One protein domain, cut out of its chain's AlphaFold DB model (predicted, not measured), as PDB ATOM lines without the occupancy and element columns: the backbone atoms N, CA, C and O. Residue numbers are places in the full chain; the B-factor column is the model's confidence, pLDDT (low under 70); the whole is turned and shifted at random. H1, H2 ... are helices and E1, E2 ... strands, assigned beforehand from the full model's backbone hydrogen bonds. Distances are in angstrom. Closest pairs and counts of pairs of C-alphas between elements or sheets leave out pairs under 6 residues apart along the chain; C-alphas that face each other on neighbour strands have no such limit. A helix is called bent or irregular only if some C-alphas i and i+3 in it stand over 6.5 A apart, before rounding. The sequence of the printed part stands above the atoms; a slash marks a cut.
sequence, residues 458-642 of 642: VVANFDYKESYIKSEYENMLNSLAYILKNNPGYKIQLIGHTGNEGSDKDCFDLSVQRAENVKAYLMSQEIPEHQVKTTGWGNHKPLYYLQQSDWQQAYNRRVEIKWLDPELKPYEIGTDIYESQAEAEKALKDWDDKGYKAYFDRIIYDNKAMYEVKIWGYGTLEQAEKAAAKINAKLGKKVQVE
ATOM      1  N   VAL A 458     227.569 114.706 107.499       94.06
ATOM      2  CA  VAL A 458     228.667 114.521 106.562       94.06
ATOM      3  C   VAL A 458     229.972 114.963 107.214       94.06
ATOM      4  O   VAL A 458     230.078 116.062 107.754       94.06
ATOM      5  N   VAL A 459     230.982 114.095 107.152       94.19
ATOM      6  CA  VAL A 459     232.330 114.379 107.670       94.19
ATOM      7  C   VAL A 459     233.336 114.692 106.563       94.19
ATOM      8  O   VAL A 459     234.364 115.308 106.832       94.19
ATOM      9  N   ALA A 460     233.059 114.262 105.326       93.88
ATOM     10  CA  ALA A 460     233.866 114.567 104.147       93.88
ATOM     11  C   ALA A 460     233.095 114.319 102.839       93.88
ATOM     12  O   ALA A 460     232.381 113.319 102.724       93.88
ATOM     13  N   ASN A 461     233.325 115.175 101.835       94.44
ATOM     14  CA  ASN A 461     232.933 114.947 100.438       94.44
ATOM     15  C   ASN A 461     234.140 114.561  99.574       94.44
ATOM     16  O   ASN A 461     235.279 114.938  99.855       94.44
ATOM     17  N   PHE A 462     233.871 113.865  98.469       95.00
ATOM     18  CA  PHE A 462     234.885 113.284  97.593       95.00
ATOM     19  C   PHE A 462     234.685 113.682  96.131       95.00
ATOM     20  O   PHE A 462     233.565 113.891  95.650       95.00
ATOM     21  N   ASP A 463     235.791 113.754  95.397       94.56
ATOM     22  CA  ASP A 463     235.752 113.945  93.951       94.56
ATOM     23  C   ASP A 463     235.331 112.663  93.223       94.56
ATOM     24  O   ASP A 463     235.257 111.572  93.800       94.56
ATOM     25  N   TYR A 464     234.967 112.815  91.950       94.75
ATOM     26  CA  TYR A 464     234.453 111.718  91.136       94.75
ATOM     27  C   TYR A 464     235.478 110.583  91.033       94.75
ATOM     28  O   TYR A 464     236.592 110.801  90.571       94.75
ATOM     29  N   LYS A 465     235.073 109.374  91.433       95.38
ATOM     30  CA  LYS A 465     235.885 108.149  91.533       95.38
ATOM     31  C   LYS A 465     237.068 108.216  92.500       95.38
ATOM     32  O   LYS A 465     237.905 107.320  92.497       95.38
ATOM     33  N   GLU A 466     237.098 109.218  93.369       96.81
ATOM     34  CA  GLU A 466     238.180 109.414  94.329       96.81
ATOM     35  C   GLU A 466     237.769 109.024  95.750       96.81
ATOM     36  O   GLU A 466     236.584 109.025  96.106       96.81
ATOM     37  N   SER A 467     238.763 108.698  96.578       96.50
ATOM     38  CA  SER A 467     238.580 108.348  97.995       96.50
ATOM     39  C   SER A 467     239.519 109.092  98.951       96.50
ATOM     40  O   SER A 467     239.480 108.840 100.154       96.50
ATOM     41  N   TYR A 468     240.358 110.003  98.452       94.88
ATOM     42  CA  TYR A 468     241.243 110.800  99.301       94.88
ATOM     43  C   TYR A 468     240.469 111.909 100.030       94.88
ATOM     44  O   TYR A 468     239.529 112.492  99.492       94.88
ATOM     45  N   ILE A 469     240.876 112.198 101.267       94.44
ATOM     46  CA  ILE A 469     240.290 113.264 102.087       94.44
ATOM     47  C   ILE A 469     240.930 114.591 101.681       94.44
ATOM     48  O   ILE A 469     242.154 114.694 101.599       94.44
ATOM     49  N   LYS A 470     240.104 115.607 101.427       92.31
ATOM     50  CA  LYS A 470     240.570 116.970 101.141       92.31
ATOM     51  C   LYS A 470     240.948 117.684 102.439       92.31
ATOM     52  O   LYS A 470     240.279 117.503 103.457       92.31
ATOM     53  N   SER A 471     241.958 118.552 102.379       89.25
ATOM     54  CA  SER A 471     242.458 119.295 103.547       89.25
ATOM     55  C   SER A 471     241.389 120.163 104.225       89.25
ATOM     56  O   SER A 471     241.428 120.362 105.435       89.25
ATOM     57  N   GLU A 472     240.379 120.624 103.480       86.00
ATOM     58  CA  GLU A 472     239.249 121.406 104.006       86.00
ATOM     59  C   GLU A 472     238.416 120.669 105.078       86.00
ATOM     60  O   GLU A 472     237.758 121.325 105.889       86.00
ATOM     61  N   TYR A 473     238.461 119.329 105.123       89.25
ATOM     62  CA  TYR A 473     237.755 118.513 106.125       89.25
ATOM     63  C   TYR A 473     238.619 118.161 107.346       89.25
ATOM     64  O   TYR A 473     238.093 117.673 108.345       89.25
ATOM     65  N   GLU A 474     239.927 118.437 107.328       88.38
ATOM     66  CA  GLU A 474     240.836 118.055 108.419       88.38
ATOM     67  C   GLU A 474     240.454 118.705 109.751       88.38
ATOM     68  O   GLU A 474     240.410 118.032 110.775       88.38
ATOM     69  N   ASN A 475     240.083 119.989 109.759       84.19
ATOM     70  CA  ASN A 475     239.667 120.685 110.986       84.19
ATOM     71  C   ASN A 475     238.436 120.040 111.641       84.19
ATOM     72  O   ASN A 475     238.350 119.915 112.866       84.19
ATOM     73  N   MET A 476     237.483 119.614 110.815       86.06
ATOM     74  CA  MET A 476     236.277 118.929 111.261       86.06
ATOM     75  C   MET A 476     236.613 117.542 111.821       86.06
ATOM     76  O   MET A 476     236.177 117.205 112.923       86.06
ATOM     77  N   LEU A 477     237.437 116.768 111.112       92.69
ATOM     78  CA  LEU A 477     237.877 115.443 111.550       92.69
ATOM     79  C   LEU A 477     238.732 115.506 112.822       92.69
ATOM     80  O   LEU A 477     238.573 114.664 113.701       92.69
ATOM     81  N   ASN A 478     239.570 116.529 112.973       91.12
ATOM     82  CA  ASN A 478     240.344 116.779 114.189       91.12
ATOM     83  C   ASN A 478     239.439 117.127 115.377       91.12
ATOM     84  O   ASN A 478     239.678 116.662 116.490       91.12
ATOM     85  N   SER A 479     238.366 117.891 115.148       86.50
ATOM     86  CA  SER A 479     237.368 118.191 116.186       86.50
ATOM     87  C   SER A 479     236.619 116.926 116.624       86.50
ATOM     88  O   SER A 479     236.442 116.687 117.819       86.50
ATOM     89  N   LEU A 480     236.236 116.071 115.670       90.44
ATOM     90  CA  LEU A 480     235.640 114.765 115.952       90.44
ATOM     91  C   LEU A 480     236.612 113.853 116.720       90.44
ATOM     92  O   LEU A 480     236.224 113.245 117.718       90.44
ATOM     93  N   ALA A 481     237.877 113.787 116.299       93.44
ATOM     94  CA  ALA A 481     238.913 113.026 116.986       93.44
ATOM     95  C   ALA A 481     239.089 113.514 118.431       93.44
ATOM     96  O   ALA A 481     239.076 112.712 119.364       93.44
ATOM     97  N   TYR A 482     239.154 114.829 118.651       91.19
ATOM     98  CA  TYR A 482     239.217 115.396 119.995       91.19
ATOM     99  C   TYR A 482     238.059 114.908 120.882       91.19
ATOM    100  O   TYR A 482     238.293 114.490 122.017       91.19
ATOM    101  N   ILE A 483     236.825 114.884 120.371       89.56
ATOM    102  CA  ILE A 483     235.665 114.391 121.130       89.56
ATOM    103  C   ILE A 483     235.809 112.905 121.457       89.56
ATOM    104  O   ILE A 483     235.651 112.526 122.618       89.56
ATOM    105  N   LEU A 484     236.135 112.067 120.471       91.75
ATOM    106  CA  LEU A 484     236.261 110.619 120.668       91.75
ATOM    107  C   LEU A 484     237.381 110.267 121.652       91.75
ATOM    108  O   LEU A 484     237.197 109.404 122.510       91.75
ATOM    109  N   LYS A 485     238.505 110.990 121.585       91.94
ATOM    110  CA  LYS A 485     239.655 110.816 122.479       91.94
ATOM    111  C   LYS A 485     239.316 111.156 123.929       91.94
ATOM    112  O   LYS A 485     239.746 110.450 124.839       91.94
ATOM    113  N   ASN A 486     238.538 112.217 124.149       90.69
ATOM    114  CA  ASN A 486     238.118 112.634 125.490       90.69
ATOM    115  C   ASN A 486     236.917 111.843 126.026       90.69
ATOM    116  O   ASN A 486     236.639 111.904 127.222       90.69
ATOM    117  N   ASN A 487     236.239 111.063 125.180       88.06
ATOM    118  CA  ASN A 487     235.073 110.271 125.559       88.06
ATOM    119  C   ASN A 487     235.235 108.811 125.101       88.06
ATOM    120  O   ASN A 487     234.600 108.401 124.130       88.06
ATOM    121  N   PRO A 488     236.033 107.981 125.806       89.56
ATOM    122  CA  PRO A 488     236.312 106.594 125.406       89.56
ATOM    123  C   PRO A 488     235.070 105.697 125.262       89.56
ATOM    124  O   PRO A 488     235.118 104.654 124.613       89.56
ATOM    125  N   GLY A 489     233.952 106.079 125.888       88.94
ATOM    126  CA  GLY A 489     232.671 105.382 125.761       88.94
ATOM    127  C   GLY A 489     231.938 105.661 124.446       88.94
ATOM    128  O   GLY A 489     231.095 104.857 124.047       88.94
ATOM    129  N   TYR A 490     232.259 106.765 123.766       90.56
ATOM    130  CA  TYR A 490     231.591 107.155 122.529       90.56
ATOM    131  C   TYR A 490     232.044 106.269 121.382       90.56
ATOM    132  O   TYR A 490     233.221 105.928 121.244       90.56
ATOM    133  N   LYS A 491     231.073 105.883 120.560       93.25
ATOM    134  CA  LYS A 491     231.280 105.059 119.378       93.25
ATOM    135  C   LYS A 491     230.545 105.684 118.215       93.25
ATOM    136  O   LYS A 491     229.463 106.239 118.391       93.25
ATOM    137  N   ILE A 492     231.125 105.558 117.037       95.69
ATOM    138  CA  ILE A 492     230.584 106.108 115.806       95.69
ATOM    139  C   ILE A 492     230.588 105.040 114.719       95.69
ATOM    140  O   ILE A 492     231.363 104.079 114.759       95.69
ATOM    141  N   GLN A 493     229.720 105.218 113.738       96.62
ATOM    142  CA  GLN A 493     229.735 104.482 112.488       96.62
ATOM    143  C   GLN A 493     229.917 105.469 111.339       96.62
ATOM    144  O   GLN A 493     229.151 106.418 111.209       96.62
ATOM    145  N   LEU A 494     230.938 105.228 110.523       98.19
ATOM    146  CA  LEU A 494     231.204 105.938 109.283       98.19
ATOM    147  C   LEU A 494     230.544 105.187 108.130       98.19
ATOM    148  O   LEU A 494     230.737 103.979 107.972       98.19
ATOM    149  N   ILE A 495     229.756 105.895 107.335       97.88
ATOM    150  CA  ILE A 495     228.948 105.328 106.259       97.88
ATOM    151  C   ILE A 495     229.388 105.994 104.964       97.88
ATOM    152  O   ILE A 495     229.251 107.202 104.805       97.88
ATOM    153  N   GLY A 496     229.972 105.230 104.050       97.88
ATOM    154  CA  GLY A 496     230.397 105.753 102.758       97.88
ATOM    155  C   GLY A 496     229.292 105.702 101.712       97.88
ATOM    156  O   GLY A 496     228.526 104.736 101.648       97.88
ATOM    157  N   HIS A 497     229.269 106.708 100.840       97.06
ATOM    158  CA  HIS A 497     228.336 106.838  99.724       97.06
ATOM    159  C   HIS A 497     229.065 107.200  98.427       97.06
ATOM    160  O   HIS A 497     230.144 107.807  98.421       97.06
ATOM    161  N   THR A 498     228.444 106.852  97.307       94.94
ATOM    162  CA  THR A 498     228.881 107.206  95.956       94.94
ATOM    163  C   THR A 498     227.757 107.849  95.158       94.94
ATOM    164  O   THR A 498     226.574 107.667  95.434       94.94
ATOM    165  N   GLY A 499     228.140 108.590  94.119       88.62
ATOM    166  CA  GLY A 499     227.222 108.974  93.052       88.62
ATOM    167  C   GLY A 499     227.005 107.819  92.068       88.62
ATOM    168  O   GLY A 499     227.316 106.663  92.353       88.62
ATOM    169  N   ASN A 500     226.525 108.136  90.864       85.81
ATOM    170  CA  ASN A 500     226.463 107.173  89.761       85.81
ATOM    171  C   ASN A 500     227.857 107.009  89.116       85.81
ATOM    172  O   ASN A 500     228.152 107.586  88.068       85.81
ATOM    173  N   GLU A 501     228.755 106.310  89.814       87.38
ATOM    174  CA  GLU A 501     230.197 106.264  89.518       87.38
ATOM    175  C   GLU A 501     230.662 104.936  88.884       87.38
ATOM    176  O   GLU A 501     231.855 104.762  88.642       87.38
ATOM    177  N   GLY A 502     229.761 104.008  88.556       90.06
ATOM    178  CA  GLY A 502     230.117 102.707  87.980       90.06
ATOM    179  C   GLY A 502     229.005 101.676  88.136       90.06
ATOM    180  O   GLY A 502     227.841 102.043  88.274       90.06
ATOM    181  N   SER A 503     229.364 100.388  88.121       93.31
ATOM    182  CA  SER A 503     228.422  99.330  88.505       93.31
ATOM    183  C   SER A 503     228.072  99.419  89.996       93.31
ATOM    184  O   SER A 503     228.809 100.029  90.772       93.31
ATOM    185  N   ASP A 504     226.988  98.766  90.426       90.25
ATOM    186  CA  ASP A 504     226.602  98.721  91.846       90.25
ATOM    187  C   ASP A 504     227.730  98.166  92.726       90.25
ATOM    188  O   ASP A 504     227.957  98.650  93.834       90.25
ATOM    189  N   LYS A 505     228.493  97.193  92.206       94.44
ATOM    190  CA  LYS A 505     229.672  96.656  92.888       94.44
ATOM    191  C   LYS A 505     230.787  97.697  93.005       94.44
ATOM    192  O   LYS A 505     231.334  97.848  94.094       94.44
ATOM    193  N   ASP A 506     231.104  98.416  91.928       94.88
ATOM    194  CA  ASP A 506     232.145  99.457  91.953       94.88
ATOM    195  C   ASP A 506     231.769 100.580  92.929       94.88
ATOM    196  O   ASP A 506     232.598 101.042  93.712       94.88
ATOM    197  N   CYS A 507     230.498 100.986  92.914       95.50
ATOM    198  CA  CYS A 507     229.942 101.979  93.825       95.50
ATOM    199  C   CYS A 507     230.027 101.506  95.282       95.50
ATOM    200  O   CYS A 507     230.477 102.247  96.156       95.50
ATOM    201  N   PHE A 508     229.638 100.260  95.558       96.31
ATOM    202  CA  PHE A 508     229.736  99.693  96.897       96.31
ATOM    203  C   PHE A 508     231.188  99.654  97.392       96.31
ATOM    204  O   PHE A 508     231.474 100.194  98.462       96.31
ATOM    205  N   ASP A 509     232.111  99.101  96.602       97.19
ATOM    206  CA  ASP A 509     233.523  98.974  96.979       97.19
ATOM    207  C   ASP A 509     234.171 100.355  97.225       97.19
ATOM    208  O   ASP A 509     234.836 100.555  98.245       97.19
ATOM    209  N   LEU A 510     233.917 101.342  96.353       97.94
ATOM    210  CA  LEU A 510     234.417 102.715  96.515       97.94
ATOM    211  C   LEU A 510     233.836 103.395  97.761       97.94
ATOM    212  O   LEU A 510     234.539 104.119  98.468       97.94
ATOM    213  N   SER A 511     232.559 103.153  98.059       98.19
ATOM    214  CA  SER A 511     231.920 103.694  99.256       98.19
ATOM    215  C   SER A 511     232.571 103.157 100.539       98.19
ATOM    216  O   SER A 511     232.894 103.937 101.434       98.19
ATOM    217  N   VAL A 512     232.877 101.854 100.597       98.12
ATOM    218  CA  VAL A 512     233.618 101.251 101.716       98.12
ATOM    219  C   VAL A 512     235.011 101.872 101.829       98.12
ATOM    220  O   VAL A 512     235.411 102.276 102.918       98.12
ATOM    221  N   GLN A 513     235.723 102.023 100.709       98.31
ATOM    222  CA  GLN A 513     237.061 102.620 100.694       98.31
ATOM    223  C   GLN A 513     237.075 104.051 101.253       98.31
ATOM    224  O   GLN A 513     237.962 104.396 102.031       98.31
ATOM    225  N   ARG A 514     236.082 104.881 100.905       98.31
ATOM    226  CA  ARG A 514     235.936 106.240 101.457       98.31
ATOM    227  C   ARG A 514     235.786 106.214 102.981       98.31
ATOM    228  O   ARG A 514     236.490 106.950 103.673       98.31
ATOM    229  N   ALA A 515     234.918 105.351 103.510       98.62
ATOM    230  CA  ALA A 515     234.706 105.225 104.954       98.62
ATOM    231  C   ALA A 515     235.970 104.734 105.686       98.62
ATOM    232  O   ALA A 515     236.324 105.276 106.734       98.62
ATOM    233  N   GLU A 516     236.686 103.757 105.118       98.31
ATOM    234  CA  GLU A 516     237.952 103.259 105.673       98.31
ATOM    235  C   GLU A 516     239.058 104.321 105.666       98.31
ATOM    236  O   GLU A 516     239.804 104.424 106.637       98.31
ATOM    237  N   ASN A 517     239.142 105.166 104.635       98.25
ATOM    238  CA  ASN A 517     240.120 106.256 104.608       98.25
ATOM    239  C   ASN A 517     239.858 107.288 105.715       98.25
ATOM    240  O   ASN A 517     240.797 107.734 106.375       98.25
ATOM    241  N   VAL A 518     238.590 107.628 105.974       98.19
ATOM    242  CA  VAL A 518     238.222 108.502 107.102       98.19
ATOM    243  C   VAL A 518     238.543 107.835 108.442       98.19
ATOM    244  O   VAL A 518     239.117 108.479 109.321       98.19
ATOM    245  N   LYS A 519     238.262 106.533 108.598       98.31
ATOM    246  CA  LYS A 519     238.660 105.771 109.793       98.31
ATOM    247  C   LYS A 519     240.178 105.793 109.992       98.31
ATOM    248  O   LYS A 519     240.634 106.067 111.099       98.31
ATOM    249  N   ALA A 520     240.959 105.557 108.939       98.06
ATOM    250  CA  ALA A 520     242.419 105.583 108.988       98.06
ATOM    251  C   ALA A 520     242.953 106.965 109.399       98.06
ATOM    252  O   ALA A 520     243.872 107.047 110.218       98.06
ATOM    253  N   TYR A 521     242.338 108.047 108.908       97.94
ATOM    254  CA  TYR A 521     242.648 109.402 109.361       97.94
ATOM    255  C   TYR A 521     242.395 109.566 110.865       97.94
ATOM    256  O   TYR A 521     243.289 110.006 111.584       97.94
ATOM    257  N   LEU A 522     241.232 109.152 111.379       97.75
ATOM    258  CA  LEU A 522     240.933 109.238 112.816       97.75
ATOM    259  C   LEU A 522     241.903 108.395 113.660       97.75
ATOM    260  O   LEU A 522     242.367 108.844 114.704       97.75
ATOM    261  N   MET A 523     242.279 107.201 113.198       97.38
ATOM    262  CA  MET A 523     243.286 106.374 113.876       97.38
ATOM    263  C   MET A 523     244.667 107.050 113.904       97.38
ATOM    264  O   MET A 523     245.384 106.921 114.895       97.38
ATOM    265  N   SER A 524     245.021 107.820 112.867       96.81
ATOM    266  CA  SER A 524     246.242 108.646 112.852       96.81
ATOM    267  C   SER A 524     246.214 109.772 113.896       96.81
ATOM    268  O   SER A 524     247.267 110.189 114.369       96.81
ATOM    269  N   GLN A 525     245.016 110.188 114.321       96.81
ATOM    270  CA  GLN A 525     244.774 111.118 115.432       96.81
ATOM    271  C   GLN A 525     244.645 110.396 116.791       96.81
ATOM    272  O   GLN A 525     244.107 110.947 117.753       96.81
ATOM    273  N   GLU A 526     245.148 109.158 116.878       95.81
ATOM    274  CA  GLU A 526     245.181 108.315 118.079       95.81
ATOM    275  C   GLU A 526     243.802 107.868 118.595       95.81
ATOM    276  O   GLU A 526     243.653 107.566 119.782       95.81
ATOM    277  N   ILE A 527     242.788 107.789 117.726       97.31
ATOM    278  CA  ILE A 527     241.474 107.249 118.103       97.31
ATOM    279  C   ILE A 527     241.503 105.714 118.117       97.31
ATOM    280  O   ILE A 527     241.826 105.096 117.097       97.31
ATOM    281  N   PRO A 528     241.147 105.065 119.244       95.56
ATOM    282  CA  PRO A 528     241.030 103.617 119.323       95.56
ATOM    283  C   PRO A 528     240.075 103.025 118.282       95.56
ATOM    284  O   PRO A 528     238.922 103.434 118.162       95.56
ATOM    285  N   GLU A 529     240.519 101.967 117.601       95.19
ATOM    286  CA  GLU A 529     239.761 101.336 116.513       95.19
ATOM    287  C   GLU A 529     238.345 100.899 116.923       95.19
ATOM    288  O   GLU A 529     237.393 101.040 116.162       95.19
ATOM    289  N   HIS A 530     238.175 100.413 118.153       95.12
ATOM    290  CA  HIS A 530     236.886  99.931 118.653       95.12
ATOM    291  C   HIS A 530     235.817 101.031 118.804       95.12
ATOM    292  O   HIS A 530     234.642 100.701 119.005       95.12
ATOM    293  N   GLN A 531     236.203 102.312 118.741       96.06
ATOM    294  CA  GLN A 531     235.274 103.444 118.731       96.06
ATOM    295  C   GLN A 531     234.717 103.741 117.335       96.06
ATOM    296  O   GLN A 531     233.699 104.421 117.238       96.06
ATOM    297  N   VAL A 532     235.328 103.226 116.262       97.81
ATOM    298  CA  VAL A 532     234.966 103.581 114.882       97.81
ATOM    299  C   VAL A 532     234.599 102.334 114.083       97.81
ATOM    300  O   VAL A 532     235.441 101.494 113.764       97.81
ATOM    301  N   LYS A 533     233.320 102.231 113.721       97.12
ATOM    302  CA  LYS A 533     232.818 101.258 112.742       97.12
ATOM    303  C   LYS A 533     232.726 101.895 111.362       97.12
ATOM    304  O   LYS A 533     232.571 103.105 111.251       97.12
ATOM    305  N   THR A 534     232.755 101.074 110.325       97.75
ATOM    306  CA  THR A 534     232.660 101.489 108.922       97.75
ATOM    307  C   THR A 534     231.641 100.622 108.191       97.75
ATOM    308  O   THR A 534     231.442  99.452 108.521       97.75
ATOM    309  N   THR A 535     230.959 101.201 107.208       96.38
ATOM    310  CA  THR A 535     230.114 100.488 106.243       96.38
ATOM    311  C   THR A 535     230.051 101.280 104.937       96.38
ATOM    312  O   THR A 535     230.314 102.481 104.923       96.38
ATOM    313  N   GLY A 536     229.686 100.622 103.840       96.12
ATOM    314  CA  GLY A 536     229.430 101.265 102.552       96.12
ATOM    315  C   GLY A 536     227.989 101.046 102.108       96.12
ATOM    316  O   GLY A 536     227.440  99.963 102.310       96.12
ATOM    317  N   TRP A 537     227.375 102.067 101.516       94.50
ATOM    318  CA  TRP A 537     226.021 102.000 100.955       94.50
ATOM    319  C   TRP A 537     225.977 102.184  99.436       94.50
ATOM    320  O   TRP A 537     224.904 102.074  98.836       94.50
ATOM    321  N   GLY A 538     227.123 102.432  98.797       94.81
ATOM    322  CA  GLY A 538     227.177 102.756  97.375       94.81
ATOM    323  C   GLY A 538     226.305 103.967  97.044       94.81
ATOM    324  O   GLY A 538     226.312 104.974  97.755       94.81
ATOM    325  N   ASN A 539     225.528 103.860  95.971       90.31
ATOM    326  CA  ASN A 539     224.665 104.916  95.439       90.31
ATOM    327  C   ASN A 539     223.188 104.795  95.870       90.31
ATOM    328  O   ASN A 539     222.344 105.533  95.364       90.31
ATOM    329  N   HIS A 540     222.855 103.899  96.808       87.19
ATOM    330  CA  HIS A 540     221.462 103.574  97.150       87.19
ATOM    331  C   HIS A 540     220.741 104.624  98.020       87.19
ATOM    332  O   HIS A 540     219.511 104.638  98.070       87.19
ATOM    333  N   LYS A 541     221.475 105.509  98.711       87.50
ATOM    334  CA  LYS A 541     220.920 106.552  99.604       87.50
ATOM    335  C   LYS A 541     221.516 107.943  99.275       87.50
ATOM    336  O   LYS A 541     222.359 108.450 100.030       87.50
ATOM    337  N   PRO A 542     221.181 108.543  98.116       86.94
ATOM    338  CA  PRO A 542     221.669 109.872  97.745       86.94
ATOM    339  C   PRO A 542     220.981 110.974  98.569       86.94
ATOM    340  O   PRO A 542     219.797 110.872  98.859       86.94
ATOM    341  N   LEU A 543     221.685 112.063  98.892       84.12
ATOM    342  CA  LEU A 543     221.045 113.271  99.439       84.12
ATOM    343  C   LEU A 543     220.192 113.956  98.366       84.12
ATOM    344  O   LEU A 543     219.059 114.363  98.614       84.12
ATOM    345  N   TYR A 544     220.723 114.024  97.142       82.69
ATOM    346  CA  TYR A 544     220.039 114.607  95.992       82.69
ATOM    347  C   TYR A 544     219.681 113.523  94.988       82.69
ATOM    348  O   TYR A 544     220.509 113.047  94.215       82.69
ATOM    349  N   TYR A 545     218.408 113.149  95.005       78.50
ATOM    350  CA  TYR A 545     217.793 112.166  94.114       78.50
ATOM    351  C   TYR A 545     217.880 112.578  92.643       78.50
ATOM    352  O   TYR A 545     218.210 111.775  91.774       78.50
ATOM    353  N   LEU A 546     217.618 113.860  92.384       76.75
ATOM    354  CA  LEU A 546     217.750 114.489  91.077       76.75
ATOM    355  C   LEU A 546     218.962 115.421  91.124       76.75
ATOM    356  O   LEU A 546     218.861 116.548  91.599       76.75
ATOM    357  N   GLN A 547     220.114 114.925  90.669       83.06
ATOM    358  CA  GLN A 547     221.368 115.680  90.617       83.06
ATOM    359  C   GLN A 547     221.392 116.541  89.351       83.06
ATOM    360  O   GLN A 547     221.796 116.082  88.286       83.06
ATOM    361  N   GLN A 548     220.909 117.773  89.452       82.69
ATOM    362  CA  GLN A 548     220.868 118.739  88.354       82.69
ATOM    363  C   GLN A 548     222.131 119.606  88.286       82.69
ATOM    364  O   GLN A 548     222.475 120.091  87.211       82.69
ATOM    365  N   SER A 549     222.827 119.790  89.409       85.44
ATOM    366  CA  SER A 549     224.041 120.602  89.509       85.44
ATOM    367  C   SER A 549     225.253 119.793  89.983       85.44
ATOM    368  O   SER A 549     225.123 118.743  90.616       85.44
ATOM    369  N   ASP A 550     226.455 120.310  89.722       87.25
ATOM    370  CA  ASP A 550     227.709 119.659  90.122       87.25
ATOM    371  C   ASP A 550     227.831 119.500  91.643       87.25
ATOM    372  O   ASP A 550     228.312 118.475  92.131       87.25
ATOM    373  N   TRP A 551     227.349 120.484  92.408       87.31
ATOM    374  CA  TRP A 551     227.384 120.427  93.868       87.31
ATOM    375  C   TRP A 551     226.458 119.334  94.421       87.31
ATOM    376  O   TRP A 551     226.837 118.637  95.357       87.31
ATOM    377  N   GLN A 552     225.299 119.090  93.796       89.19
ATOM    378  CA  GLN A 552     224.404 117.991  94.184       89.19
ATOM    379  C   GLN A 552     225.056 116.630  93.939       89.19
ATOM    380  O   GLN A 552     224.912 115.710  94.746       89.19
ATOM    381  N   GLN A 553     225.815 116.500  92.845       90.00
ATOM    382  CA  GLN A 553     226.598 115.294  92.590       90.00
ATOM    383  C   GLN A 553     227.710 115.116  93.626       90.00
ATOM    384  O   GLN A 553     227.950 113.996  94.078       90.00
ATOM    385  N   ALA A 554     228.381 116.204  94.013       89.31
ATOM    386  CA  ALA A 554     229.409 116.180  95.049       89.31
ATOM    387  C   ALA A 554     228.851 115.755  96.410       89.31
ATOM    388  O   ALA A 554     229.453 114.909  97.059       89.31
ATOM    389  N   TYR A 555     227.669 116.240  96.792       91.44
ATOM    390  CA  TYR A 555     227.012 115.857  98.047       91.44
ATOM    391  C   TYR A 555     226.634 114.370  98.084       91.44
ATOM    392  O   TYR A 555     226.591 113.759  99.144       91.44
ATOM    393  N   ASN A 556     226.396 113.728  96.940       92.88
ATOM    394  CA  ASN A 556     226.159 112.282  96.924       92.88
ATOM    395  C   ASN A 556     227.443 111.453  97.100       92.88
ATOM    396  O   ASN A 556     227.363 110.278  97.456       92.88
ATOM    397  N   ARG A 557     228.621 112.054  96.904       95.75
ATOM    398  CA  ARG A 557     229.934 111.427  97.099       95.75
ATOM    399  C   ARG A 557     230.497 111.830  98.451       95.75
ATOM    400  O   ARG A 557     231.261 112.785  98.555       95.75
ATOM    401  N   ARG A 558     230.114 111.099  99.492       96.00
ATOM    402  CA  ARG A 558     230.344 111.527 100.873       96.00
ATOM    403  C   ARG A 558     230.633 110.376 101.820       96.00
ATOM    404  O   ARG A 558     230.373 109.217 101.499       96.00
ATOM    405  N   VAL A 559     231.128 110.719 103.002       97.69
ATOM    406  CA  VAL A 559     231.082 109.861 104.186       97.69
ATOM    407  C   VAL A 559     230.251 110.566 105.245       97.69
ATOM    408  O   VAL A 559     230.496 111.730 105.557       97.69
ATOM    409  N   GLU A 560     229.282 109.845 105.788       96.38
ATOM    410  CA  GLU A 560     228.447 110.274 106.900       96.38
ATOM    411  C   GLU A 560     228.910 109.653 108.224       96.38
ATOM    412  O   GLU A 560     229.542 108.596 108.244       96.38
ATOM    413  N   ILE A 561     228.563 110.294 109.337       94.81
ATOM    414  CA  ILE A 561     228.729 109.805 110.701       94.81
ATOM    415  C   ILE A 561     227.369 109.568 111.354       94.81
ATOM    416  O   ILE A 561     226.500 110.441 111.372       94.81
ATOM    417  N   LYS A 562     227.236 108.392 111.969       92.44
ATOM    418  CA  LYS A 562     226.174 108.026 112.906       92.44
ATOM    419  C   LYS A 562     226.783 107.850 114.294       92.44
ATOM    420  O   LYS A 562     227.641 106.986 114.493       92.44
ATOM    421  N   TRP A 563     226.339 108.646 115.264       90.31
ATOM    422  CA  TRP A 563     226.684 108.432 116.670       90.31
ATOM    423  C   TRP A 563     225.983 107.171 117.186       90.31
ATOM    424  O   TRP A 563     224.786 106.997 116.993       90.31
ATOM    425  N   LEU A 564     226.714 106.280 117.856       89.19
ATOM    426  CA  LEU A 564     226.179 105.049 118.454       89.19
ATOM    427  C   LEU A 564     225.948 105.209 119.963       89.19
ATOM    428  O   LEU A 564     226.146 104.267 120.733       89.19
ATOM    429  N   ASP A 565     225.558 106.415 120.375       86.12
ATOM    430  CA  ASP A 565     225.254 106.765 121.757       86.12
ATOM    431  C   ASP A 565     223.812 106.359 122.113       86.12
ATOM    432  O   ASP A 565     222.870 106.862 121.497       86.12
ATOM    433  N   PRO A 566     223.589 105.484 123.113       85.00
ATOM    434  CA  PRO A 566     222.251 105.103 123.551       85.00
ATOM    435  C   PRO A 566     221.336 106.251 123.992       85.00
ATOM    436  O   PRO A 566     220.112 106.062 124.020       85.00
ATOM    437  N   GLU A 567     221.874 107.413 124.365       83.81
ATOM    438  CA  GLU A 567     221.087 108.597 124.722       83.81
ATOM    439  C   GLU A 567     220.460 109.256 123.491       83.81
ATOM    440  O   GLU A 567     219.280 109.612 123.537       83.81
ATOM    441  N   LEU A 568     221.174 109.265 122.360       82.19
ATOM    442  CA  LEU A 568     220.712 109.820 121.079       82.19
ATOM    443  C   LEU A 568     219.696 108.933 120.345       82.19
ATOM    444  O   LEU A 568     219.159 109.323 119.313       82.19
ATOM    445  N   LYS A 569     219.410 107.740 120.880       87.56
ATOM    446  CA  LYS A 569     218.458 106.770 120.312       87.56
ATOM    447  C   LYS A 569     218.708 106.449 118.823       87.56
ATOM    448  O   LYS A 569     217.782 106.564 118.021       87.56
ATOM    449  N   PRO A 570     219.921 106.001 118.458       86.88
ATOM    450  CA  PRO A 570     220.392 105.993 117.076       86.88
ATOM    451  C   PRO A 570     219.869 104.815 116.252       86.88
ATOM    452  O   PRO A 570     220.184 104.712 115.073       86.88
ATOM    453  N   TYR A 571     219.147 103.874 116.863       89.62
ATOM    454  CA  TYR A 571     218.629 102.711 116.149       89.62
ATOM    455  C   TYR A 571     217.220 102.992 115.644       89.62
ATOM    456  O   TYR A 571     216.340 103.422 116.400       89.62
ATOM    457  N   GLU A 572     217.024 102.700 114.366       91.88
ATOM    458  CA  GLU A 572     215.799 102.954 113.621       91.88
ATOM    459  C   GLU A 572     215.219 101.634 113.118       91.88
ATOM    460  O   GLU A 572     215.887 100.603 113.078       91.88
ATOM    461  N   ILE A 573     213.943 101.644 112.762       91.56
ATOM    462  CA  ILE A 573     213.250 100.504 112.177       91.56
ATOM    463  C   ILE A 573     212.604 100.988 110.884       91.56
ATOM    464  O   ILE A 573     211.631 101.747 110.932       91.56
ATOM    465  N   GLY A 574     213.130 100.534 109.749       88.81
ATOM    466  CA  GLY A 574     212.546 100.773 108.435       88.81
ATOM    467  C   GLY A 574     211.183 100.092 108.321       88.81
ATOM    468  O   GLY A 574     211.010  98.933 108.723       88.81
ATOM    469  N   THR A 575     210.188 100.827 107.822       89.62
ATOM    470  CA  THR A 575     208.819 100.327 107.648       89.62
ATOM    471  C   THR A 575     208.435 100.249 106.170       89.62
ATOM    472  O   THR A 575     209.150  99.640 105.382       89.62
ATOM    473  N   ASP A 576     207.280 100.792 105.796       90.38
ATOM    474  CA  ASP A 576     206.819 100.811 104.416       90.38
ATOM    475  C   ASP A 576     207.401 102.019 103.673       90.38
ATOM    476  O   ASP A 576     207.699 103.066 104.262       90.38
ATOM    477  N   ILE A 577     207.521 101.855 102.361       89.75
ATOM    478  CA  ILE A 577     207.969 102.881 101.428       89.75
ATOM    479  C   ILE A 577     206.738 103.399 100.674       89.75
ATOM    480  O   ILE A 577     205.946 102.607 100.163       89.75
ATOM    481  N   TYR A 578     206.589 104.718 100.591       89.75
ATOM    482  CA  TYR A 578     205.451 105.403  99.977       89.75
ATOM    483  C   TYR A 578     205.877 106.168  98.722       89.75
ATOM    484  O   TYR A 578     206.996 106.677  98.646       89.75
ATOM    485  N   GLU A 579     204.988 106.268  97.735       87.75
ATOM    486  CA  GLU A 579     205.264 106.976  96.473       87.75
ATOM    487  C   GLU A 579     205.160 108.501  96.625       87.75
ATOM    488  O   GLU A 579     205.704 109.249  95.812       87.75
ATOM    489  N   SER A 580     204.487 108.982  97.678       82.81
ATOM    490  CA  SER A 580     204.266 110.410  97.912       82.81
ATOM    491  C   SER A 580     204.476 110.837  99.366       82.81
ATOM    492  O   SER A 580     204.224 110.087 100.310       82.81
ATOM    493  N   GLN A 581     204.879 112.100  99.547       78.62
ATOM    494  CA  GLN A 581     205.044 112.710 100.867       78.62
ATOM    495  C   GLN A 581     203.733 112.720 101.667       78.62
ATOM    496  O   GLN A 581     203.741 112.417 102.854       78.62
ATOM    497  N   ALA A 582     202.601 113.018 101.023       78.69
ATOM    498  CA  ALA A 582     201.300 113.069 101.692       78.69
ATOM    499  C   ALA A 582     200.891 111.706 102.285       78.69
ATOM    500  O   ALA A 582     200.299 111.634 103.364       78.69
ATOM    501  N   GLU A 583     201.222 110.608 101.601       89.25
ATOM    502  CA  GLU A 583     201.007 109.258 102.127       89.25
ATOM    503  C   GLU A 583     201.953 108.945 103.290       89.25
ATOM    504  O   GLU A 583     201.508 108.384 104.294       89.25
ATOM    505  N   ALA A 584     203.220 109.359 103.195       85.69
ATOM    506  CA  ALA A 584     204.185 109.210 104.279       85.69
ATOM    507  C   ALA A 584     203.753 109.983 105.538       85.69
ATOM    508  O   ALA A 584     203.756 109.419 106.628       85.69
ATOM    509  N   GLU A 585     203.288 111.228 105.403       81.44
ATOM    510  CA  GLU A 585     202.762 112.047 106.509       81.44
ATOM    511  C   GLU A 585     201.547 111.399 107.185       81.44
ATOM    512  O   GLU A 585     201.455 111.354 108.416       81.44
ATOM    513  N   LYS A 586     200.631 110.828 106.393       87.56
ATOM    514  CA  LYS A 586     199.504 110.057 106.931       87.56
ATOM    515  C   LYS A 586     199.993 108.841 107.721       87.56
ATOM    516  O   LYS A 586     199.477 108.566 108.803       87.56
ATOM    517  N   ALA A 587     201.004 108.140 107.212       90.31
ATOM    518  CA  ALA A 587     201.602 107.005 107.901       90.31
ATOM    519  C   ALA A 587     202.323 107.405 109.200       90.31
ATOM    520  O   ALA A 587     202.255 106.650 110.171       90.31
ATOM    521  N   LEU A 588     202.957 108.586 109.263       87.06
ATOM    522  CA  LEU A 588     203.541 109.105 110.508       87.06
ATOM    523  C   LEU A 588     202.475 109.260 111.587       87.06
ATOM    524  O   LEU A 588     202.652 108.764 112.697       87.06
ATOM    525  N   LYS A 589     201.340 109.873 111.237       82.94
ATOM    526  CA  LYS A 589     200.209 110.019 112.154       82.94
ATOM    527  C   LYS A 589     199.682 108.661 112.621       82.94
ATOM    528  O   LYS A 589     199.428 108.472 113.805       82.94
ATOM    529  N   ASP A 590     199.563 107.698 111.712       88.00
ATOM    530  CA  ASP A 590     199.123 106.347 112.057       88.00
ATOM    531  C   ASP A 590     200.095 105.634 113.017       88.00
ATOM    532  O   ASP A 590     199.664 104.764 113.780       88.00
ATOM    533  N   TRP A 591     201.399 105.921 112.953       90.06
ATOM    534  CA  TRP A 591     202.395 105.399 113.895       90.06
ATOM    535  C   TRP A 591     202.355 106.120 115.240       90.06
ATOM    536  O   TRP A 591     202.396 105.451 116.276       90.06
ATOM    537  N   ASP A 592     202.189 107.440 115.223       83.25
ATOM    538  CA  ASP A 592     202.025 108.267 116.419       83.25
ATOM    539  C   ASP A 592     200.777 107.851 117.217       83.25
ATOM    540  O   ASP A 592     200.867 107.557 118.409       83.25
ATOM    541  N   ASP A 593     199.644 107.629 116.536       81.88
ATOM    542  CA  ASP A 593     198.397 107.111 117.125       81.88
ATOM    543  C   ASP A 593     198.584 105.704 117.753       81.88
ATOM    544  O   ASP A 593     197.819 105.286 118.626       81.88
ATOM    545  N   LYS A 594     199.616 104.950 117.335       86.81
ATOM    546  CA  LYS A 594     200.007 103.646 117.911       86.81
ATOM    547  C   LYS A 594     201.072 103.766 119.012       86.81
ATOM    548  O   LYS A 594     201.500 102.738 119.546       86.81
ATOM    549  N   GLY A 595     201.493 104.983 119.357       85.62
ATOM    550  CA  GLY A 595     202.500 105.276 120.375       85.62
ATOM    551  C   GLY A 595     203.944 105.069 119.914       85.62
ATOM    552  O   GLY A 595     204.815 104.826 120.750       85.62
ATOM    553  N   TYR A 596     204.203 105.105 118.604       88.94
ATOM    554  CA  TYR A 596     205.545 105.001 118.035       88.94
ATOM    555  C   TYR A 596     206.012 106.359 117.523       88.94
ATOM    556  O   TYR A 596     205.295 107.027 116.785       88.94
ATOM    557  N   LYS A 597     207.250 106.731 117.856       87.12
ATOM    558  CA  LYS A 597     207.900 107.894 117.250       87.12
ATOM    559  C   LYS A 597     208.326 107.529 115.834       87.12
ATOM    560  O   LYS A 597     209.058 106.554 115.661       87.12
ATOM    561  N   ALA A 598     207.883 108.293 114.845       89.19
ATOM    562  CA  ALA A 598     208.201 108.032 113.451       89.19
ATOM    563  C   ALA A 598     208.542 109.314 112.691       89.19
ATOM    564  O   ALA A 598     208.068 110.395 113.032       89.19
ATOM    565  N   TYR A 599     209.354 109.166 111.654       86.06
ATOM    566  CA  TYR A 599     209.637 110.185 110.646       86.06
ATOM    567  C   TYR A 599     209.797 109.486 109.286       86.06
ATOM    568  O   TYR A 599     209.652 108.264 109.210       86.06
ATOM    569  N   PHE A 600     210.029 110.221 108.201       85.12
ATOM    570  CA  PHE A 600     210.347 109.603 106.915       85.12
ATOM    571  C   PHE A 600     211.619 110.188 106.318       85.12
ATOM    572  O   PHE A 600     211.880 111.384 106.441       85.12
ATOM    573  N   ASP A 601     212.360 109.335 105.622       81.38
ATOM    574  CA  ASP A 601     213.457 109.718 104.745       81.38
ATOM    575  C   ASP A 601     213.013 109.557 103.293       81.38
ATOM    576  O   ASP A 601     212.269 108.643 102.937       81.38
ATOM    577  N   ARG A 602     213.489 110.434 102.415       78.12
ATOM    578  CA  ARG A 602     213.385 110.184 100.974       78.12
ATOM    579  C   ARG A 602     214.435 109.134 100.592       78.12
ATOM    580  O   ARG A 602     215.513 109.168 101.175       78.12
ATOM    581  N   ILE A 603     214.136 108.233  99.648       81.00
ATOM    582  CA  ILE A 603     215.025 107.157  99.150       81.00
ATOM    583  C   ILE A 603     214.889 106.937  97.628       81.00
ATOM    584  O   ILE A 603     213.905 107.380  97.031       81.00
ATOM    585  N   ILE A 604     215.861 106.253  96.990       76.25
ATOM    586  CA  ILE A 604     215.729 105.734  95.616       76.25
ATOM    587  C   ILE A 604     215.330 104.278  95.734       76.25
ATOM    588  O   ILE A 604     216.050 103.479  96.328       76.25
ATOM    589  N   TYR A 605     214.224 103.928  95.096       76.38
ATOM    590  CA  TYR A 605     213.847 102.544  94.876       76.38
ATOM    591  C   TYR A 605     213.383 102.392  93.429       76.38
ATOM    592  O   TYR A 605     212.555 103.175  92.968       76.38
ATOM    593  N   ASP A 606     213.963 101.438  92.695       75.94
ATOM    594  CA  ASP A 606     213.669 101.198  91.271       75.94
ATOM    595  C   ASP A 606     213.714 102.483  90.410       75.94
ATOM    596  O   ASP A 606     212.791 102.816  89.666       75.94
ATOM    597  N   ASN A 607     214.784 103.273  90.573       70.56
ATOM    598  CA  ASN A 607     215.000 104.566  89.902       70.56
ATOM    599  C   ASN A 607     213.909 105.632  90.130       70.56
ATOM    600  O   ASN A 607     213.846 106.620  89.394       70.56
ATOM    601  N   LYS A 608     213.073 105.484  91.163       74.38
ATOM    602  CA  LYS A 608     212.078 106.483  91.573       74.38
ATOM    603  C   LYS A 608     212.372 107.000  92.972       74.38
ATOM    604  O   LYS A 608     212.856 106.268  93.834       74.38
ATOM    605  N   ALA A 609     212.072 108.278  93.184       75.00
ATOM    606  CA  ALA A 609     212.144 108.882  94.503       75.00
ATOM    607  C   ALA A 609     210.904 108.487  95.309       75.00
ATOM    608  O   ALA A 609     209.786 108.773  94.890       75.00
ATOM    609  N   MET A 610     211.128 107.858  96.454       84.38
ATOM    610  CA  MET A 610     210.097 107.339  97.347       84.38
ATOM    611  C   MET A 610     210.357 107.834  98.775       84.38
ATOM    612  O   MET A 610     211.383 108.463  99.031       84.38
ATOM    613  N   TYR A 611     209.451 107.547  99.706       86.06
ATOM    614  CA  TYR A 611     209.516 107.989 101.098       86.06
ATOM    615  C   TYR A 611     209.473 106.777 102.032       86.06
ATOM    616  O   TYR A 611     208.444 106.120 102.153       86.06
ATOM    617  N   GLU A 612     210.589 106.462 102.675       89.25
ATOM    618  CA  GLU A 612     210.721 105.385 103.653       89.25
ATOM    619  C   GLU A 612     210.342 105.901 105.036       89.25
ATOM    620  O   GLU A 612     211.020 106.759 105.599       89.25
ATOM    621  N   VAL A 613     209.247 105.387 105.595       90.50
ATOM    622  CA  VAL A 613     208.864 105.720 106.969       90.50
ATOM    623  C   VAL A 613     209.687 104.883 107.933       90.50
ATOM    624  O   VAL A 613     209.751 103.657 107.811       90.50
ATOM    625  N   LYS A 614     210.249 105.538 108.943       90.69
ATOM    626  CA  LYS A 614     211.100 104.933 109.959       90.69
ATOM    627  C   LYS A 614     210.560 105.189 111.349       90.69
ATOM    628  O   LYS A 614     210.121 106.292 111.670       90.69
ATOM    629  N   ILE A 615     210.622 104.162 112.186       91.88
ATOM    630  CA  ILE A 615     210.341 104.267 113.618       91.88
ATOM    631  C   ILE A 615     211.666 104.413 114.348       91.88
ATOM    632  O   ILE A 615     212.606 103.674 114.076       91.88
ATOM    633  N   TRP A 616     211.729 105.319 115.311       90.88
ATOM    634  CA  TRP A 616     212.957 105.624 116.036       90.88
ATOM    635  C   TRP A 616     212.711 105.690 117.549       90.88
ATOM    636  O   TRP A 616     211.596 105.471 118.034       90.88
ATOM    637  N   GLY A 617     213.764 105.972 118.321       88.56
ATOM    638  CA  GLY A 617     213.676 106.103 119.780       88.56
ATOM    639  C   GLY A 617     214.293 104.940 120.561       88.56
ATOM    640  O   GLY A 617     214.006 104.784 121.751       88.56
ATOM    641  N   TYR A 618     215.157 104.137 119.933       91.25
ATOM    642  CA  TYR A 618     215.809 102.984 120.554       91.25
ATOM    643  C   TYR A 618     217.293 103.258 120.815       91.25
ATOM    644  O   TYR A 618     218.050 103.594 119.910       91.25
ATOM    645  N   GLY A 619     217.729 103.100 122.069       89.19
ATOM    646  CA  GLY A 619     219.123 103.340 122.465       89.19
ATOM    647  C   GLY A 619     220.062 102.174 122.156       89.19
ATOM    648  O   GLY A 619     221.276 102.328 122.165       89.19
ATOM    649  N   THR A 620     219.520 100.986 121.894       90.69
ATOM    650  CA  THR A 620     220.311  99.779 121.623       90.69
ATOM    651  C   THR A 620     219.697  98.977 120.486       90.69
ATOM    652  O   THR A 620     218.475  98.974 120.319       90.69
ATOM    653  N   LEU A 621     220.545  98.237 119.767       90.19
ATOM    654  CA  LEU A 621     220.121  97.303 118.726       90.19
ATOM    655  C   LEU A 621     219.072  96.314 119.257       90.19
ATOM    656  O   LEU A 621     218.019  96.152 118.658       90.19
ATOM    657  N   GLU A 622     219.297  95.744 120.444       92.75
ATOM    658  CA  GLU A 622     218.374  94.789 121.073       92.75
ATOM    659  C   GLU A 622     216.982  95.396 121.341       92.75
ATOM    660  O   GLU A 622     215.957  94.730 121.173       92.75
ATOM    661  N   GLN A 623     216.915  96.667 121.759       93.44
ATOM    662  CA  GLN A 623     215.638  97.363 121.948       93.44
ATOM    663  C   GLN A 623     214.889  97.528 120.624       93.44
ATOM    664  O   GLN A 623     213.684  97.264 120.578       93.44
ATOM    665  N   ALA A 624     215.596  97.933 119.566       93.12
ATOM    666  CA  ALA A 624     215.020  98.076 118.236       93.12
ATOM    667  C   ALA A 624     214.560  96.718 117.678       93.12
ATOM    668  O   ALA A 624     213.427  96.599 117.220       93.12
ATOM    669  N   GLU A 625     215.358  95.658 117.820       94.06
ATOM    670  CA  GLU A 625     215.009  94.297 117.385       94.06
ATOM    671  C   GLU A 625     213.775  93.755 118.116       94.06
ATOM    672  O   GLU A 625     212.863  93.202 117.496       94.06
ATOM    673  N   LYS A 626     213.686  93.963 119.437       93.44
ATOM    674  CA  LYS A 626     212.497  93.603 120.226       93.44
ATOM    675  C   LYS A 626     211.258  94.368 119.768       93.44
ATOM    676  O   LYS A 626     210.169  93.788 119.693       93.44
ATOM    677  N   ALA A 627     211.397  95.658 119.472       92.50
ATOM    678  CA  ALA A 627     210.299  96.468 118.965       92.50
ATOM    679  C   ALA A 627     209.867  96.025 117.559       92.50
ATOM    680  O   ALA A 627     208.669  95.837 117.337       92.50
ATOM    681  N   ALA A 628     210.816  95.758 116.660       92.25
ATOM    682  CA  ALA A 628     210.578  95.222 115.324       92.25
ATOM    683  C   ALA A 628     209.847  93.872 115.384       92.25
ATOM    684  O   ALA A 628     208.814  93.691 114.740       92.25
ATOM    685  N   ALA A 629     210.295  92.948 116.239       91.56
ATOM    686  CA  ALA A 629     209.633  91.661 116.448       91.56
ATOM    687  C   ALA A 629     208.188  91.825 116.953       91.56
ATOM    688  O   ALA A 629     207.276  91.141 116.482       91.56
ATOM    689  N   LYS A 630     207.949  92.769 117.873       91.12
ATOM    690  CA  LYS A 630     206.605  93.088 118.377       91.12
ATOM    691  C   LYS A 630     205.711  93.679 117.284       91.12
ATOM    692  O   LYS A 630     204.536  93.319 117.222       91.12
ATOM    693  N   ILE A 631     206.248  94.565 116.445       90.00
ATOM    694  CA  ILE A 631     205.546  95.135 115.288       90.00
ATOM    695  C   ILE A 631     205.170  94.019 114.311       90.00
ATOM    696  O   ILE A 631     203.997  93.901 113.957       90.00
ATOM    697  N   ASN A 632     206.121  93.152 113.960       88.44
ATOM    698  CA  ASN A 632     205.899  92.033 113.047       88.44
ATOM    699  C   ASN A 632     204.814  91.080 113.576       88.44
ATOM    700  O   ASN A 632     203.908  90.697 112.840       88.44
ATOM    701  N   ALA A 633     204.843  90.764 114.875       88.38
ATOM    702  CA  ALA A 633     203.870  89.874 115.499       88.38
ATOM    703  C   ALA A 633     202.466  90.489 115.655       88.38
ATOM    704  O   ALA A 633     201.472  89.795 115.465       88.38
ATOM    705  N   LYS A 634     202.364  91.771 116.036       85.75
ATOM    706  CA  LYS A 634     201.071  92.417 116.340       85.75
ATOM    707  C   LYS A 634     200.389  93.042 115.131       85.75
ATOM    708  O   LYS A 634     199.164  93.088 115.096       85.75
ATOM    709  N   LEU A 635     201.168  93.577 114.195       83.06
ATOM    710  CA  LEU A 635     200.665  94.352 113.058       83.06
ATOM    711  C   LEU A 635     200.806  93.602 111.729       83.06
ATOM    712  O   LEU A 635     200.373  94.121 110.706       83.06
ATOM    713  N   GLY A 636     201.417  92.409 111.724       76.50
ATOM    714  CA  GLY A 636     201.613  91.603 110.516       76.50
ATOM    715  C   GLY A 636     202.531  92.247 109.471       76.50
ATOM    716  O   GLY A 636     202.540  91.813 108.321       76.50
ATOM    717  N   LYS A 637     203.281  93.291 109.848       76.25
ATOM    718  CA  LYS A 637     204.257  93.955 108.976       76.25
ATOM    719  C   LYS A 637     205.566  93.154 108.920       76.25
ATOM    720  O   LYS A 637     205.789  92.278 109.749       76.25
ATOM    721  N   LYS A 638     206.416  93.433 107.929       79.88
ATOM    722  CA  LYS A 638     207.799  92.933 107.855       79.88
ATOM    723  C   LYS A 638     208.749  94.121 107.948       79.88
ATOM    724  O   LYS A 638     209.157  94.655 106.928       79.88
ATOM    725  N   VAL A 639     209.053  94.537 109.171       85.69
ATOM    726  CA  VAL A 639     209.986  95.635 109.449       85.69
ATOM    727  C   VAL A 639     211.363  95.093 109.835       85.69
ATOM    728  O   VAL A 639     211.461  93.986 110.383       85.69
ATOM    729  N   GLN A 640     212.415  95.863 109.551       84.62
ATOM    730  CA  GLN A 640     213.811  95.532 109.862       84.62
ATOM    731  C   GLN A 640     214.498  96.701 110.571       84.62
ATOM    732  O   GLN A 640     214.097  97.848 110.402       84.62
ATOM    733  N   VAL A 641     215.494  96.392 111.404       85.75
ATOM    734  CA  VAL A 641     216.282  97.396 112.133       85.75
ATOM    735  C   VAL A 641     217.407  97.915 111.240       85.75
ATOM    736  O   VAL A 641     218.042  97.112 110.555       85.75
ATOM    737  N   GLU A 642     217.656  99.225 111.288       77.31
ATOM    738  CA  GLU A 642     218.674  99.950 110.508       77.31
ATOM    739  C   GLU A 642     219.753 100.636 111.366       77.31
ATOM    740  O   GLU A 642     219.458 101.159 112.474       77.31
TER     741      GLU A 642
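Overview. This is residues 458 to 642 of the 642 residues of an uncharacterized protein of Bacteroidetes/Chlorobi group bacterium ChocPot_Mid (UniProt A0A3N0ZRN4). Two lobes stand side by side, joined by residues 564 to 570: in the first, a twisted four-stranded sheet is covered on one face by H1 and H2, with the short H3 near one edge; in the second, H4 and H5 pack along a twisted three-stranded sheet. The last residues fold back past H5, where 640 to 641 pair with E5. The 185 printed residues hold five named helices and seven named strands, in the order E1 H1 E2 H2 E3 H3 E4 E5 H4 E6 E7 H5, a mixed class. The sheets run E1 E4 E2 E3, mixed, and E5 E7 E6, antiparallel; the whole is compact, with a radius of gyration of the C-alphas of 17.7 A and spans of 48 by 41 by 24 A.

Arrangement. Start at E1, residues 458 to 461, an edge strand antiparallel to E4, residues 558 to 563; N 459 and O 559 are 2.9 A apart, within hydrogen-bond range. H1, residues 471 to 486, leads to E2, residues 492 to 496, in a split strand-helix-strand unit, E1 and E2 running the same way with E4 between them; its crossover is right-handed. E2 is antiparallel to E4, N 493 to O 562 at 2.8 A. H2, residues 504 to 524, leads on to E3, residues 532 to 536, parallel to E2, with N 494 to O 533 at 2.8 A; E2, H2, E3 is a strand-helix-strand unit, its crossover right-handed. H2 is on this sheet at a height of 6.2 A, making two layers, and its closest C-alphas to E3 are Val 512 and Gly 536, 4.3 A. H1 is on the same face; H1 and H2 only just touch, with 3 pairs of C-alphas within 8 A, the closest Ala 481 and Leu 522 at 6.0 A. H3, residues 550 to 556, only grazes the sheet. Past the link, E5, residues 571 to 578, H4, residues 581 to 592, and E6, residues 598 to 605, form a second split unit, right-handed, with E7, residues 608 to 618, between the strands. E5 and E7 are antiparallel neighbours, with N 573 and O 615 within hydrogen-bond range at 2.8 A; the hairpin E6 and E7 has N 603 and O 610 within hydrogen-bond range at 2.8 A. H4, height 8.4 A, and H5, residues 621 to 635, height 9.6 A, are on this sheet in two layers. In H2, H3, H4 and H5 every O i to N i+4 pair is within hydrogen-bond range, in H1 10 of 12.

Along the chain. Find C-alpha 458 at (228.667, 114.521, 106.562), where E1 begins. H1 is irregular, C-alphas 472 and 475 being 7.0 A apart. H2 spans 30.4 A and E7 29.4 A; H5 ends at C-alpha 635, (200.665, 94.352, 113.058).

Size, cuts and confidence. The C-alphas farthest apart are those of Ser 471 and Lys 634, 51.0 A. The printed part has no cut, the link E3 to H3 is long, and no printed residue is under 70 in pLDDT.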